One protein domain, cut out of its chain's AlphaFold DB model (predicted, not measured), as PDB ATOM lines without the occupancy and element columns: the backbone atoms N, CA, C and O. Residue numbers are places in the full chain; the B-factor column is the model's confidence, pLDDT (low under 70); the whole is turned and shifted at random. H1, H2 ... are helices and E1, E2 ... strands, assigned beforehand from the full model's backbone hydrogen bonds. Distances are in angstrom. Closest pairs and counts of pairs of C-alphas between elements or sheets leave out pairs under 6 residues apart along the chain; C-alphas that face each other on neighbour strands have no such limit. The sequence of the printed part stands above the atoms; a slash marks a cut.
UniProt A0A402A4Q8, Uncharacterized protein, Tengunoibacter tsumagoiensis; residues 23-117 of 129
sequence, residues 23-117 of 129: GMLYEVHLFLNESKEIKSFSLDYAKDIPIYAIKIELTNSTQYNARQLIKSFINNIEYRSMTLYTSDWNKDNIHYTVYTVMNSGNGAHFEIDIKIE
ATOM      1  N   GLY A  23     407.138 334.995 389.355       70.19
ATOM      2  CA  GLY A  23     408.011 336.168 389.474       70.19
ATOM      3  C   GLY A  23     407.269 337.370 390.055       70.19
ATOM      4  O   GLY A  23     407.746 338.002 390.990       70.19
ATOM      5  N   MET A  24     406.038 337.608 389.592       76.56
ATOM      6  CA  MET A  24     405.197 338.684 390.117       76.56
ATOM      7  C   MET A  24     404.780 338.430 391.567       76.56
ATOM      8  O   MET A  24     404.863 339.329 392.395       76.56
ATOM      9  N   LEU A  25     404.395 337.194 391.907       78.31
ATOM     10  CA  LEU A  25     404.082 336.836 393.291       78.31
ATOM     11  C   LEU A  25     405.291 337.069 394.216       78.31
ATOM     12  O   LEU A  25     405.126 337.566 395.329       78.31
ATOM     13  N   TYR A  26     406.496 336.744 393.743       80.06
ATOM     14  CA  TYR A  26     407.741 336.970 394.470       80.06
ATOM     15  C   TYR A  26     408.060 338.461 394.643       80.06
ATOM     16  O   TYR A  26     408.319 338.888 395.763       80.06
ATOM     17  N   GLU A  27     407.998 339.262 393.577       81.25
ATOM     18  CA  GLU A  27     408.241 340.714 393.631       81.25
ATOM     19  C   GLU A  27     407.257 341.426 394.561       81.25
ATOM     20  O   GLU A  27     407.660 342.249 395.381       81.25
ATOM     21  N   VAL A  28     405.974 341.057 394.493       84.75
ATOM     22  CA  VAL A  28     404.939 341.557 395.406       84.75
ATOM     23  C   VAL A  28     405.286 341.184 396.843       84.75
ATOM     24  O   VAL A  28     405.272 342.046 397.720       84.75
ATOM     25  N   HIS A  29     405.632 339.921 397.103       85.75
ATOM     26  CA  HIS A  29     406.039 339.487 398.437       85.75
ATOM     27  C   HIS A  29     407.270 340.236 398.949       85.75
ATOM     28  O   HIS A  29     407.300 340.611 400.120       85.75
ATOM     29  N   LEU A  30     408.273 340.450 398.098       85.88
ATOM     30  CA  LEU A  30     409.493 341.168 398.447       85.88
ATOM     31  C   LEU A  30     409.170 342.618 398.817       85.88
ATOM     32  O   LEU A  30     409.511 343.056 399.911       85.88
ATOM     33  N   PHE A  31     408.414 343.319 397.968       89.50
ATOM     34  CA  PHE A  31     407.962 344.682 398.235       89.50
ATOM     35  C   PHE A  31     407.197 344.786 399.563       89.50
ATOM     36  O   PHE A  31     407.480 345.668 400.378       89.50
ATOM     37  N   LEU A  32     406.230 343.889 399.795       89.88
ATOM     38  CA  LEU A  32     405.395 343.915 400.998       89.88
ATOM     39  C   LEU A  32     406.207 343.618 402.268       89.88
ATOM     40  O   LEU A  32     405.963 344.239 403.299       89.88
ATOM     41  N   ASN A  33     407.188 342.713 402.194       87.56
ATOM     42  CA  ASN A  33     408.077 342.385 403.312       87.56
ATOM     43  C   ASN A  33     409.092 343.495 403.625       87.56
ATOM     44  O   ASN A  33     409.447 343.688 404.786       87.56
ATOM     45  N   GLU A  34     409.593 344.202 402.611       88.38
ATOM     46  CA  GLU A  34     410.627 345.232 402.782       88.38
ATOM     47  C   GLU A  34     410.057 346.618 403.136       88.38
ATOM     48  O   GLU A  34     410.783 347.484 403.637       88.38
ATOM     49  N   SER A  35     408.757 346.834 402.917       87.69
ATOM     50  CA  SER A  35     408.068 348.091 403.224       87.69
ATOM     51  C   SER A  35     407.956 348.323 404.733       87.69
ATOM     52  O   SER A  35     407.222 347.637 405.440       87.69
ATOM     53  N   LYS A  36     408.635 349.358 405.239       86.25
ATOM     54  CA  LYS A  36     408.681 349.689 406.679       86.25
ATOM     55  C   LYS A  36     407.354 350.221 407.225       86.25
ATOM     56  O   LYS A  36     407.147 350.245 408.436       86.25
ATOM     57  N   GLU A  37     406.484 350.700 406.348       85.56
ATOM     58  CA  GLU A  37     405.173 351.251 406.681       85.56
ATOM     59  C   GLU A  37     404.131 350.157 406.961       85.56
ATOM     60  O   GLU A  37     403.124 350.419 407.633       85.56
ATOM     61  N   ILE A  38     404.373 348.940 406.465       89.88
ATOM     62  CA  ILE A  38     403.463 347.801 406.568       89.88
ATOM     63  C   ILE A  38     403.679 347.098 407.910       89.88
ATOM     64  O   ILE A  38     404.755 346.592 408.212       89.88
ATOM     65  N   LYS A  39     402.628 347.065 408.732       89.38
ATOM     66  CA  LYS A  39     402.574 346.316 409.994       89.38
ATOM     67  C   LYS A  39     402.409 344.823 409.735       89.38
ATOM     68  O   LYS A  39     403.077 343.999 410.352       89.38
ATOM     69  N   SER A  40     401.457 344.491 408.872       91.06
ATOM     70  CA  SER A  40     401.096 343.126 408.514       91.06
ATOM     71  C   SER A  40     400.471 343.110 407.122       91.06
ATOM     72  O   SER A  40     399.939 344.127 406.663       91.06
ATOM     73  N   PHE A  41     400.544 341.969 406.439       92.56
ATOM     74  CA  PHE A  41     399.856 341.783 405.168       92.56
ATOM     75  C   PHE A  41     399.431 340.329 404.940       92.56
ATOM     76  O   PHE A  41     399.985 339.402 405.534       92.56
ATOM     77  N   SER A  42     398.467 340.136 404.041       90.88
ATOM     78  CA  SER A  42     398.164 338.848 403.415       90.88
ATOM     79  C   SER A  42     398.144 338.999 401.898       90.88
ATOM     80  O   SER A  42     397.732 340.042 401.389       90.88
ATOM     81  N   LEU A  43     398.574 337.958 401.190       87.50
ATOM     82  CA  LEU A  43     398.593 337.895 399.733       87.50
ATOM     83  C   LEU A  43     397.977 336.570 399.291       87.50
ATOM     84  O   LEU A  43     398.542 335.511 399.557       87.50
ATOM     85  N   ASP A  44     396.842 336.654 398.607       85.81
ATOM     86  CA  ASP A  44     396.161 335.520 397.990       85.81
ATOM     87  C   ASP A  44     396.229 335.648 396.463       85.81
ATOM     88  O   ASP A  44     396.163 336.749 395.911       85.81
ATOM     89  N   TYR A  45     396.348 334.514 395.770       82.06
ATOM     90  CA  TYR A  45     396.421 334.461 394.310       82.06
ATOM     91  C   TYR A  45     395.442 333.432 393.742       82.06
ATOM     92  O   TYR A  45     395.510 332.245 394.074       82.06
ATOM     93  N   ALA A  46     394.554 333.887 392.859       77.88
ATOM     94  CA  ALA A  46     393.686 333.023 392.066       77.88
ATOM     95  C   ALA A  46     394.340 332.743 390.702       77.88
ATOM     96  O   ALA A  46     394.772 333.664 390.016       77.88
ATOM     97  N   LYS A  47     394.435 331.468 390.305       67.75
ATOM     98  CA  LYS A  47     395.080 331.060 389.039       67.75
ATOM     99  C   LYS A  47     394.165 331.193 387.824       67.75
ATOM    100  O   LYS A  47     394.631 331.496 386.733       67.75
ATOM    101  N   ASP A  48     392.875 330.951 388.024       69.56
ATOM    102  CA  ASP A  48     391.890 330.837 386.939       69.56
ATOM    103  C   ASP A  48     391.563 332.206 386.323       69.56
ATOM    104  O   ASP A  48     391.266 332.333 385.137       69.56
ATOM    105  N   ILE A  49     391.661 333.240 387.154       67.62
ATOM    106  CA  ILE A  49     391.656 334.651 386.796       67.62
ATOM    107  C   ILE A  49     392.843 335.209 387.578       67.62
ATOM    108  O   ILE A  49     392.789 335.090 388.799       67.62
ATOM    109  N   PRO A  50     393.906 335.740 386.946       74.19
ATOM    110  CA  PRO A  50     395.116 336.176 387.643       74.19
ATOM    111  C   PRO A  50     394.831 337.425 388.492       74.19
ATOM    112  O   PRO A  50     395.087 338.562 388.084       74.19
ATOM    113  N   ILE A  51     394.249 337.178 389.665       82.44
ATOM    114  CA  ILE A  51     393.868 338.155 390.679       82.44
ATOM    115  C   ILE A  51     394.799 337.985 391.863       82.44
ATOM    116  O   ILE A  51     394.907 336.894 392.429       82.44
ATOM    117  N   TYR A  52     395.421 339.088 392.255       84.56
ATOM    118  CA  TYR A  52     396.262 339.191 393.436       84.56
ATOM    119  C   TYR A  52     395.497 339.996 394.480       84.56
ATOM    120  O   TYR A  52     395.391 341.217 394.372       84.56
ATOM    121  N   ALA A  53     394.936 339.316 395.474       86.88
ATOM    122  CA  ALA A  53     394.243 339.971 396.574       86.88
ATOM    123  C   ALA A  53     395.247 340.254 397.694       86.88
ATOM    124  O   ALA A  53     395.797 339.337 398.305       86.88
ATOM    125  N   ILE A  54     395.497 341.534 397.950       89.94
ATOM    126  CA  ILE A  54     396.454 342.008 398.942       89.94
ATOM    127  C   ILE A  54     395.681 342.722 400.045       89.94
ATOM    128  O   ILE A  54     394.960 343.681 399.785       89.94
ATOM    129  N   LYS A  55     395.880 342.307 401.294       90.44
ATOM    130  CA  LYS A  55     395.404 343.055 402.464       90.44
ATOM    131  C   LYS A  55     396.605 343.598 403.206       90.44
ATOM    132  O   LYS A  55     397.511 342.833 403.516       90.44
ATOM    133  N   ILE A  56     396.611 344.893 403.489       91.44
ATOM    134  CA  ILE A  56     397.715 345.608 404.126       91.44
ATOM    135  C   ILE A  56     397.193 346.299 405.377       91.44
ATOM    136  O   ILE A  56     396.195 347.016 405.341       91.44
ATOM    137  N   GLU A  57     397.904 346.142 406.482       90.19
ATOM    138  CA  GLU A  57     397.713 346.947 407.678       90.19
ATOM    139  C   GLU A  57     398.890 347.912 407.822       90.19
ATOM    140  O   GLU A  57     400.047 347.490 407.817       90.19
ATOM    141  N   LEU A  58     398.615 349.211 407.962       87.56
ATOM    142  CA  LEU A  58     399.660 350.222 408.143       87.56
ATOM    143  C   LEU A  58     399.803 350.640 409.605       87.56
ATOM    144  O   LEU A  58     398.812 350.862 410.301       87.56
ATOM    145  N   THR A  59     401.044 350.845 410.051       81.19
ATOM    146  CA  THR A  59     401.320 351.367 411.400       81.19
ATOM    147  C   THR A  59     401.195 352.890 411.421       81.19
ATOM    148  O   THR A  59     401.854 353.558 410.624       81.19
ATOM    149  N   ASN A  60     400.403 353.449 412.351       69.81
ATOM    150  CA  ASN A  60     400.320 354.894 412.649       69.81
ATOM    151  C   ASN A  60     400.291 355.797 411.398       69.81
ATOM    152  O   ASN A  60     400.942 356.843 411.354       69.81
ATOM    153  N   SER A  61     399.588 355.360 410.356       78.12
ATOM    154  CA  SER A  61     399.686 355.961 409.031       78.12
ATOM    155  C   SER A  61     398.537 356.909 408.732       78.12
ATOM    156  O   SER A  61     397.490 356.901 409.371       78.12
ATOM    157  N   THR A  62     398.758 357.761 407.737       81.12
ATOM    158  CA  THR A  62     397.733 358.640 407.176       81.12
ATOM    159  C   THR A  62     397.300 358.120 405.809       81.12
ATOM    160  O   THR A  62     398.005 357.330 405.177       81.12
ATOM    161  N   GLN A  63     396.178 358.626 405.297       79.75
ATOM    162  CA  GLN A  63     395.761 358.361 403.915       79.75
ATOM    163  C   GLN A  63     396.828 358.792 402.894       79.75
ATOM    164  O   GLN A  63     397.007 358.148 401.862       79.75
ATOM    165  N   TYR A  64     397.581 359.859 403.190       83.25
ATOM    166  CA  TYR A  64     398.700 360.284 402.352       83.25
ATOM    167  C   TYR A  64     399.786 359.205 402.280       83.25
ATOM    168  O   TYR A  64     400.234 358.877 401.182       83.25
ATOM    169  N   ASN A  65     400.156 358.606 403.416       84.12
ATOM    170  CA  ASN A  65     401.153 357.533 403.463       84.12
ATOM    171  C   ASN A  65     400.680 356.303 402.680       84.12
ATOM    172  O   ASN A  65     401.441 355.772 401.878       84.12
ATOM    173  N   ALA A  66     399.410 355.908 402.836       83.62
ATOM    174  CA  ALA A  66     398.820 354.813 402.065       83.62
ATOM    175  C   ALA A  66     398.901 355.068 400.549       83.62
ATOM    176  O   ALA A  66     399.295 354.194 399.779       83.62
ATOM    177  N   ARG A  67     398.632 356.302 400.108       83.06
ATOM    178  CA  ARG A  67     398.764 356.683 398.697       83.06
ATOM    179  C   ARG A  67     400.213 356.651 398.204       83.06
ATOM    180  O   ARG A  67     400.446 356.302 397.049       83.06
ATOM    181  N   GLN A  68     401.179 357.042 399.036       86.00
ATOM    182  CA  GLN A  68     402.600 356.947 398.677       86.00
ATOM    183  C   GLN A  68     403.058 355.491 398.588       86.00
ATOM    184  O   GLN A  68     403.783 355.159 397.654       86.00
ATOM    185  N   LEU A  69     402.570 354.617 399.474       88.06
ATOM    186  CA  LEU A  69     402.830 353.182 399.401       88.06
ATOM    187  C   LEU A  69     402.335 352.593 398.076       88.06
ATOM    188  O   LEU A  69     403.094 351.911 397.403       88.06
ATOM    189  N   ILE A  70     401.112 352.919 397.646       86.62
ATOM    190  CA  ILE A  70     400.583 352.437 396.358       86.62
ATOM    191  C   ILE A  70     401.365 352.979 395.164       86.62
ATOM    192  O   ILE A  70     401.642 352.242 394.224       86.62
ATOM    193  N   LYS A  71     401.767 354.254 395.185       84.31
ATOM    194  CA  LYS A  71     402.649 354.792 394.138       84.31
ATOM    195  C   LYS A  71     403.984 354.053 394.098       84.31
ATOM    196  O   LYS A  71     404.481 353.763 393.017       84.31
ATOM    197  N   SER A  72     404.545 353.752 395.267       86.50
ATOM    198  CA  SER A  72     405.768 352.963 395.398       86.50
ATOM    199  C   SER A  72     405.570 351.548 394.851       86.50
ATOM    200  O   SER A  72     406.393 351.090 394.070       86.50
ATOM    201  N   PHE A  73     404.456 350.894 395.179       85.81
ATOM    202  CA  PHE A  73     404.088 349.572 394.667       85.81
ATOM    203  C   PHE A  73     404.032 349.561 393.135       85.81
ATOM    204  O   PHE A  73     404.724 348.778 392.496       85.81
ATOM    205  N   ILE A  74     403.289 350.499 392.540       80.50
ATOM    206  CA  ILE A  74     403.138 350.623 391.081       80.50
ATOM    207  C   ILE A  74     404.482 350.885 390.384       80.50
ATOM    208  O   ILE A  74     404.702 350.398 389.281       80.50
ATOM    209  N   ASN A  75     405.372 351.662 391.006       78.69
ATOM    210  CA  ASN A  75     406.661 352.017 390.412       78.69
ATOM    211  C   ASN A  75     407.737 350.935 390.578       78.69
ATOM    212  O   ASN A  75     408.653 350.887 389.762       78.69
ATOM    213  N   ASN A  76     407.679 350.136 391.648       74.88
ATOM    214  CA  ASN A  76     408.719 349.155 391.972       74.88
ATOM    215  C   ASN A  76     408.437 347.758 391.418       74.88
ATOM    216  O   ASN A  76     409.374 346.977 391.295       74.88
ATOM    217  N   ILE A  77     407.184 347.430 391.096       73.12
ATOM    218  CA  ILE A  77     406.867 346.146 390.469       73.12
ATOM    219  C   ILE A  77     406.994 346.306 388.953       73.12
ATOM    220  O   ILE A  77     406.249 347.053 388.316       73.12
ATOM    221  N   GLU A  78     407.999 345.641 388.383       57.94
ATOM    222  CA  GLU A  78     408.596 345.951 387.081       57.94
ATOM    223  C   GLU A  78     407.771 345.371 385.913       57.94
ATOM    224  O   GLU A  78     408.231 344.532 385.143       57.94
ATOM    225  N   TYR A  79     406.525 345.829 385.738       61.72
ATOM    226  CA  TYR A  79     405.715 345.498 384.560       61.72
ATOM    227  C   TYR A  79     405.318 346.748 383.783       61.72
ATOM    228  O   TYR A  79     404.845 347.741 384.331       61.72
ATOM    229  N   ARG A  80     405.489 346.672 382.454       52.00
ATOM    230  CA  ARG A  80     405.412 347.791 381.495       52.00
ATOM    231  C   ARG A  80     404.074 348.549 381.453       52.00
ATOM    232  O   ARG A  80     403.930 349.448 380.626       52.00
ATOM    233  N   SER A  81     403.069 348.203 382.258       56.84
ATOM    234  CA  SER A  81     401.720 348.768 382.130       56.84
ATOM    235  C   SER A  81     400.878 348.695 383.410       56.84
ATOM    236  O   SER A  81     399.686 348.404 383.323       56.84
ATOM    237  N   MET A  82     401.447 348.960 384.592       66.56
ATOM    238  CA  MET A  82     400.619 349.097 385.797       66.56
ATOM    239  C   MET A  82     399.797 350.392 385.762       66.56
ATOM    240  O   MET A  82     400.346 351.491 385.787       66.56
ATOM    241  N   THR A  83     398.470 350.265 385.711       66.38
ATOM    242  CA  THR A  83     397.542 351.405 385.717       66.38
ATOM    243  C   THR A  83     396.604 351.308 386.911       66.38
ATOM    244  O   THR A  83     395.889 350.319 387.073       66.38
ATOM    245  N   LEU A  84     396.588 352.355 387.739       68.19
ATOM    246  CA  LEU A  84     395.609 352.495 388.813       68.19
ATOM    247  C   LEU A  84     394.244 352.855 388.214       68.19
ATOM    248  O   LEU A  84     394.128 353.888 387.554       68.19
ATOM    249  N   TYR A  85     393.229 352.024 388.446       58.59
ATOM    250  CA  TYR A  85     391.926 352.166 387.791       58.59
ATOM    251  C   TYR A  85     390.871 352.795 388.699       58.59
ATOM    252  O   TYR A  85     390.202 353.752 388.318       58.59
ATOM    253  N   THR A  86     390.754 352.293 389.924       63.28
ATOM    254  CA  THR A  86     389.727 352.722 390.875       63.28
ATOM    255  C   THR A  86     390.286 352.789 392.272       63.28
ATOM    256  O   THR A  86     391.244 352.097 392.625       63.28
ATOM    257  N   SER A  87     389.674 353.653 393.075       66.81
ATOM    258  CA  SER A  87     389.995 353.723 394.480       66.81
ATOM    259  C   SER A  87     388.760 354.138 395.280       66.81
ATOM    260  O   SER A  87     388.240 355.226 395.034       66.81
ATOM    261  N   ASP A  88     388.291 353.280 396.191       73.81
ATOM    262  CA  ASP A  88     387.125 353.530 397.058       73.81
ATOM    263  C   ASP A  88     387.559 353.651 398.524       73.81
ATOM    264  O   ASP A  88     388.356 352.847 399.018       73.81
ATOM    265  N   TRP A  89     387.196 354.765 399.159       74.69
ATOM    266  CA  TRP A  89     387.851 355.253 400.373       74.69
ATOM    267  C   TRP A  89     386.808 355.524 401.452       74.69
ATOM    268  O   TRP A  89     385.888 356.321 401.268       74.69
ATOM    269  N   ASN A  90     387.023 354.953 402.632       74.38
ATOM    270  CA  ASN A  90     386.403 355.428 403.860       74.38
ATOM    271  C   ASN A  90     387.484 355.817 404.882       74.38
ATOM    272  O   ASN A  90     388.678 355.845 404.582       74.38
ATOM    273  N   LYS A  91     387.065 356.226 406.083       67.75
ATOM    274  CA  LYS A  91     387.981 356.776 407.092       67.75
ATOM    275  C   LYS A  91     389.079 355.784 407.502       67.75
ATOM    276  O   LYS A  91     390.196 356.220 407.771       67.75
ATOM    277  N   ASP A  92     388.762 354.492 407.503       70.50
ATOM    278  CA  ASP A  92     389.603 353.449 408.095       70.50
ATOM    279  C   ASP A  92     390.138 352.451 407.055       70.50
ATOM    280  O   ASP A  92     391.110 351.745 407.328       70.50
ATOM    281  N   ASN A  93     389.539 352.407 405.861       80.06
ATOM    282  CA  ASN A  93     389.898 351.492 404.785       80.06
ATOM    283  C   ASN A  93     390.010 352.211 403.440       80.06
ATOM    284  O   ASN A  93     389.197 353.078 403.104       80.06
ATOM    285  N   ILE A  94     390.999 351.800 402.657       83.88
ATOM    286  CA  ILE A  94     391.222 352.265 401.295       83.88
ATOM    287  C   ILE A  94     391.356 351.048 400.393       83.88
ATOM    288  O   ILE A  94     392.228 350.216 400.623       83.88
ATOM    289  N   HIS A  95     390.529 350.975 399.363       86.56
ATOM    290  CA  HIS A  95     390.595 349.938 398.348       86.56
ATOM    291  C   HIS A  95     391.212 350.495 397.061       86.56
ATOM    292  O   HIS A  95     390.874 351.612 396.654       86.56
ATOM    293  N   TYR A  96     392.096 349.735 396.417       82.06
ATOM    294  CA  TYR A  96     392.699 350.063 395.127       82.06
ATOM    295  C   TYR A  96     392.653 348.871 394.177       82.06
ATOM    296  O   TYR A  96     393.096 347.784 394.539       82.06
ATOM    297  N   THR A  97     392.255 349.127 392.931       82.31
ATOM    298  CA  THR A  97     392.370 348.147 391.845       82.31
ATOM    299  C   THR A  97     393.459 348.587 390.867       82.31
ATOM    300  O   THR A  97     393.398 349.689 390.301       82.31
ATOM    301  N   VAL A  98     394.466 347.738 390.655       80.81
ATOM    302  CA  VAL A  98     395.591 347.988 389.736       80.81
ATOM    303  C   VAL A  98     395.602 346.923 388.651       80.81
ATOM    304  O   VAL A  98     395.624 345.740 388.960       80.81
ATOM    305  N   TYR A  99     395.640 347.326 387.385       76.62
ATOM    306  CA  TYR A  99     395.742 346.398 386.256       76.62
ATOM    307  C   TYR A  99     397.158 346.375 385.706       76.62
ATOM    308  O   TYR A  99     397.804 347.418 385.631       76.62
ATOM    309  N   THR A 100     397.615 345.202 385.279       75.25
ATOM    310  CA  THR A 100     398.885 345.017 384.580       75.25
ATOM    311  C   THR A 100     398.727 344.055 383.407       75.25
ATOM    312  O   THR A 100     397.809 343.235 383.369       75.25
ATOM    313  N   VAL A 101     399.639 344.145 382.443       70.88
ATOM    314  CA  VAL A 101     399.764 343.177 381.350       70.88
ATOM    315  C   VAL A 101     400.982 342.312 381.642       70.88
ATOM    316  O   VAL A 101     402.095 342.821 381.772       70.88
ATOM    317  N   MET A 102     400.766 341.005 381.765       68.50
ATOM    318  CA  MET A 102     401.836 340.038 381.992       68.50
ATOM    319  C   MET A 102     402.623 339.787 380.703       68.50
ATOM    320  O   MET A 102     402.130 340.008 379.596       68.50
ATOM    321  N   ASN A 103     403.831 339.235 380.829       61.25
ATOM    322  CA  ASN A 103     404.679 338.893 379.677       61.25
ATOM    323  C   ASN A 103     404.023 337.884 378.713       61.25
ATOM    324  O   ASN A 103     404.370 337.845 377.535       61.25
ATOM    325  N   SER A 104     403.057 337.094 379.191       65.12
ATOM    326  CA  SER A 104     402.238 336.185 378.378       65.12
ATOM    327  C   SER A 104     401.199 336.897 377.498       65.12
ATOM    328  O   SER A 104     400.549 336.248 376.684       65.12
ATOM    329  N   GLY A 105     401.022 338.213 377.655       66.12
ATOM    330  CA  GLY A 105     399.985 339.006 376.989       66.12
ATOM    331  C   GLY A 105     398.625 338.971 377.693       66.12
ATOM    332  O   GLY A 105     397.728 339.717 377.309       66.12
ATOM    333  N   ASN A 106     398.471 338.153 378.739       69.19
ATOM    334  CA  ASN A 106     397.264 338.125 379.561       69.19
ATOM    335  C   ASN A 106     397.232 339.324 380.523       69.19
ATOM    336  O   ASN A 106     398.260 339.726 381.073       69.19
ATOM    337  N   GLY A 107     396.040 339.874 380.750       73.19
ATOM    338  CA  GLY A 107     395.823 340.866 381.801       73.19
ATOM    339  C   GLY A 107     395.795 340.205 383.177       73.19
ATOM    340  O   GLY A 107     395.230 339.123 383.323       73.19
ATOM    341  N   ALA A 108     396.371 340.869 384.172       77.88
ATOM    342  CA  ALA A 108     396.234 340.549 385.588       77.88
ATOM    343  C   ALA A 108     395.779 341.791 386.352       77.88
ATOM    344  O   ALA A 108     395.976 342.919 385.885       77.88
ATOM    345  N   HIS A 109     395.169 341.599 387.517       84.19
ATOM    346  CA  HIS A 109     394.848 342.722 388.390       84.19
ATOM    347  C   HIS A 109     395.119 342.427 389.860       84.19
ATOM    348  O   HIS A 109     395.101 341.284 390.316       84.19
ATOM    349  N   PHE A 110     395.393 343.501 390.584       85.56
ATOM    350  CA  PHE A 110     395.590 343.528 392.017       85.56
ATOM    351  C   PHE A 110     394.383 344.192 392.654       85.56
ATOM    352  O   PHE A 110     394.021 345.298 392.253       85.56
ATOM    353  N   GLU A 111     393.823 343.537 393.661       90.38
ATOM    354  CA  GLU A 111     392.836 344.112 394.566       90.38
ATOM    355  C   GLU A 111     393.529 344.358 395.902       90.38
ATOM    356  O   GLU A 111     393.922 343.413 396.586       90.38
ATOM    357  N   ILE A 112     393.752 345.626 396.244       89.25
ATOM    358  CA  ILE A 112     394.568 346.025 397.392       89.25
ATOM    359  C   ILE A 112     393.689 346.731 398.415       89.25
ATOM    360  O   ILE A 112     393.285 347.876 398.215       89.25
ATOM    361  N   ASP A 113     393.453 346.067 399.541       90.19
ATOM    362  CA  ASP A 113     392.750 346.618 400.695       90.19
ATOM    363  C   ASP A 113     393.753 347.087 401.748       90.19
ATOM    364  O   ASP A 113     394.499 346.293 402.322       90.19
ATOM    365  N   ILE A 114     393.760 348.383 402.044       88.50
ATOM    366  CA  ILE A 114     394.602 348.984 403.076       88.50
ATOM    367  C   ILE A 114     393.739 349.382 404.264       88.50
ATOM    368  O   ILE A 114     392.897 350.274 404.156       88.50
ATOM    369  N   LYS A 115     394.017 348.793 405.426       89.25
ATOM    370  CA  LYS A 115     393.474 349.215 406.715       89.25
ATOM    371  C   LYS A 115     394.449 350.161 407.409       89.25
ATOM    372  O   LYS A 115     395.615 349.824 407.636       89.25
ATOM    373  N   ILE A 116     393.961 351.337 407.789       83.00
ATOM    374  CA  ILE A 116     394.715 352.310 408.580       83.00
ATOM    375  C   ILE A 116     394.286 352.154 410.039       83.00
ATOM    376  O   ILE A 116     393.168 352.515 410.400       83.00
ATOM    377  N   GLU A 117     395.157 351.632 410.906       73.00
ATOM    378  CA  GLU A 117     394.886 351.695 412.344       73.00
ATOM    379  C   GLU A 117     394.940 353.157 412.805       73.00
ATOM    380  O   GLU A 117     395.996 353.795 412.838       73.00
TER     381      GLU A 117
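Overview. This is residues 23 to 117 of the 129 residues of an uncharacterized protein of Tengunoibacter tsumagoiensis (UniProt A0A402A4Q8). A twisted sheet of five strands has two helices over one face, H1 over the E1 and E2 side and H2 over E5, while its other face has no named helix; this makes two layers, with the helices running lengthwise with the strands. The printed part has 95 residues with two named helices and five named strands, in the order H1, E1, E2, H2, E3, E4, E5. The mixed sheet has the order E1, E2, E5, E4, E3, with E2 and E5 parallel and the other neighbours antiparallel; the class is mixed, helices and strands. The whole is compact, with a radius of gyration of the C-alphas of 12.7 A, and elongated, spanning 39 by 25 by 22 A.

Arrangement. H1, residues 23 to 34, is on the sheet at a height of 9.7 A, over E1, residues 38 to 46, and E2, residues 51 to 58. It runs along the strands, at 6 degrees to E1 on the local plane; the closest C-alphas of H1 and E1 are those of Leu 32 and Ile 38, 7.1 A apart. E1 and E2 form an antiparallel hairpin, with N 42 and O 55 within hydrogen-bond range at 2.9 A. H2, residues 63 to 76, is on the same face as H1, at a height of 7.8 A. H1 and H2 are close but not clearly touching: their closest C-alphas, of Phe 31 and Phe 73, are 7.2 A apart, at a steep tilt of 40 degrees, opposite ways. H2 is over E5, residues 107 to 116, and only just along the strands, at 28 degrees to E5 on the local plane; the closest C-alphas of H2 and E5 are those of Ala 66 and Ile 114, 7.3 A apart. E3, residues 83 to 89, E4, residues 93 to 101, and E5 form a meander, each strand the antiparallel neighbour of the one before; N 95 and O 88 are 2.9 A apart, and N 112 and O 96 2.8 A. E5 is parallel to E2, with N 54 and O 111 at 2.8 A. E2, H2 and E3 form a split strand-helix-strand unit, its two strands running the same way with E5 and E4 between them; its crossover is right-handed. E1 and E3 are the edge strands and are apart. Every O i to N i+4 pair is within hydrogen-bond range in H1 and H2.

Along the chain. H1 begins at C-alpha 23, (408.011, 336.168, 389.474), and measures 16.3 A from first to last C-alpha. E1 measures 22.9 A, E2 22.0 A, H2 19.9 A, E3 18.0 A, E4 26.8 A and E5 29.1 A. E5 ends at C-alpha 116, (394.715, 352.310, 408.580).

Size, cuts and confidence. The two C-alphas farthest apart, of Asn 60 and Ser 104, are 39.1 A apart. The printed part has no cut; the link from H2 to E3 is short, and the others are tight. Mean pLDDT of the printed part is 79.2, with values under 70 at residues 47 to 49, 60, 78 to 87, 91 and 102 to 106.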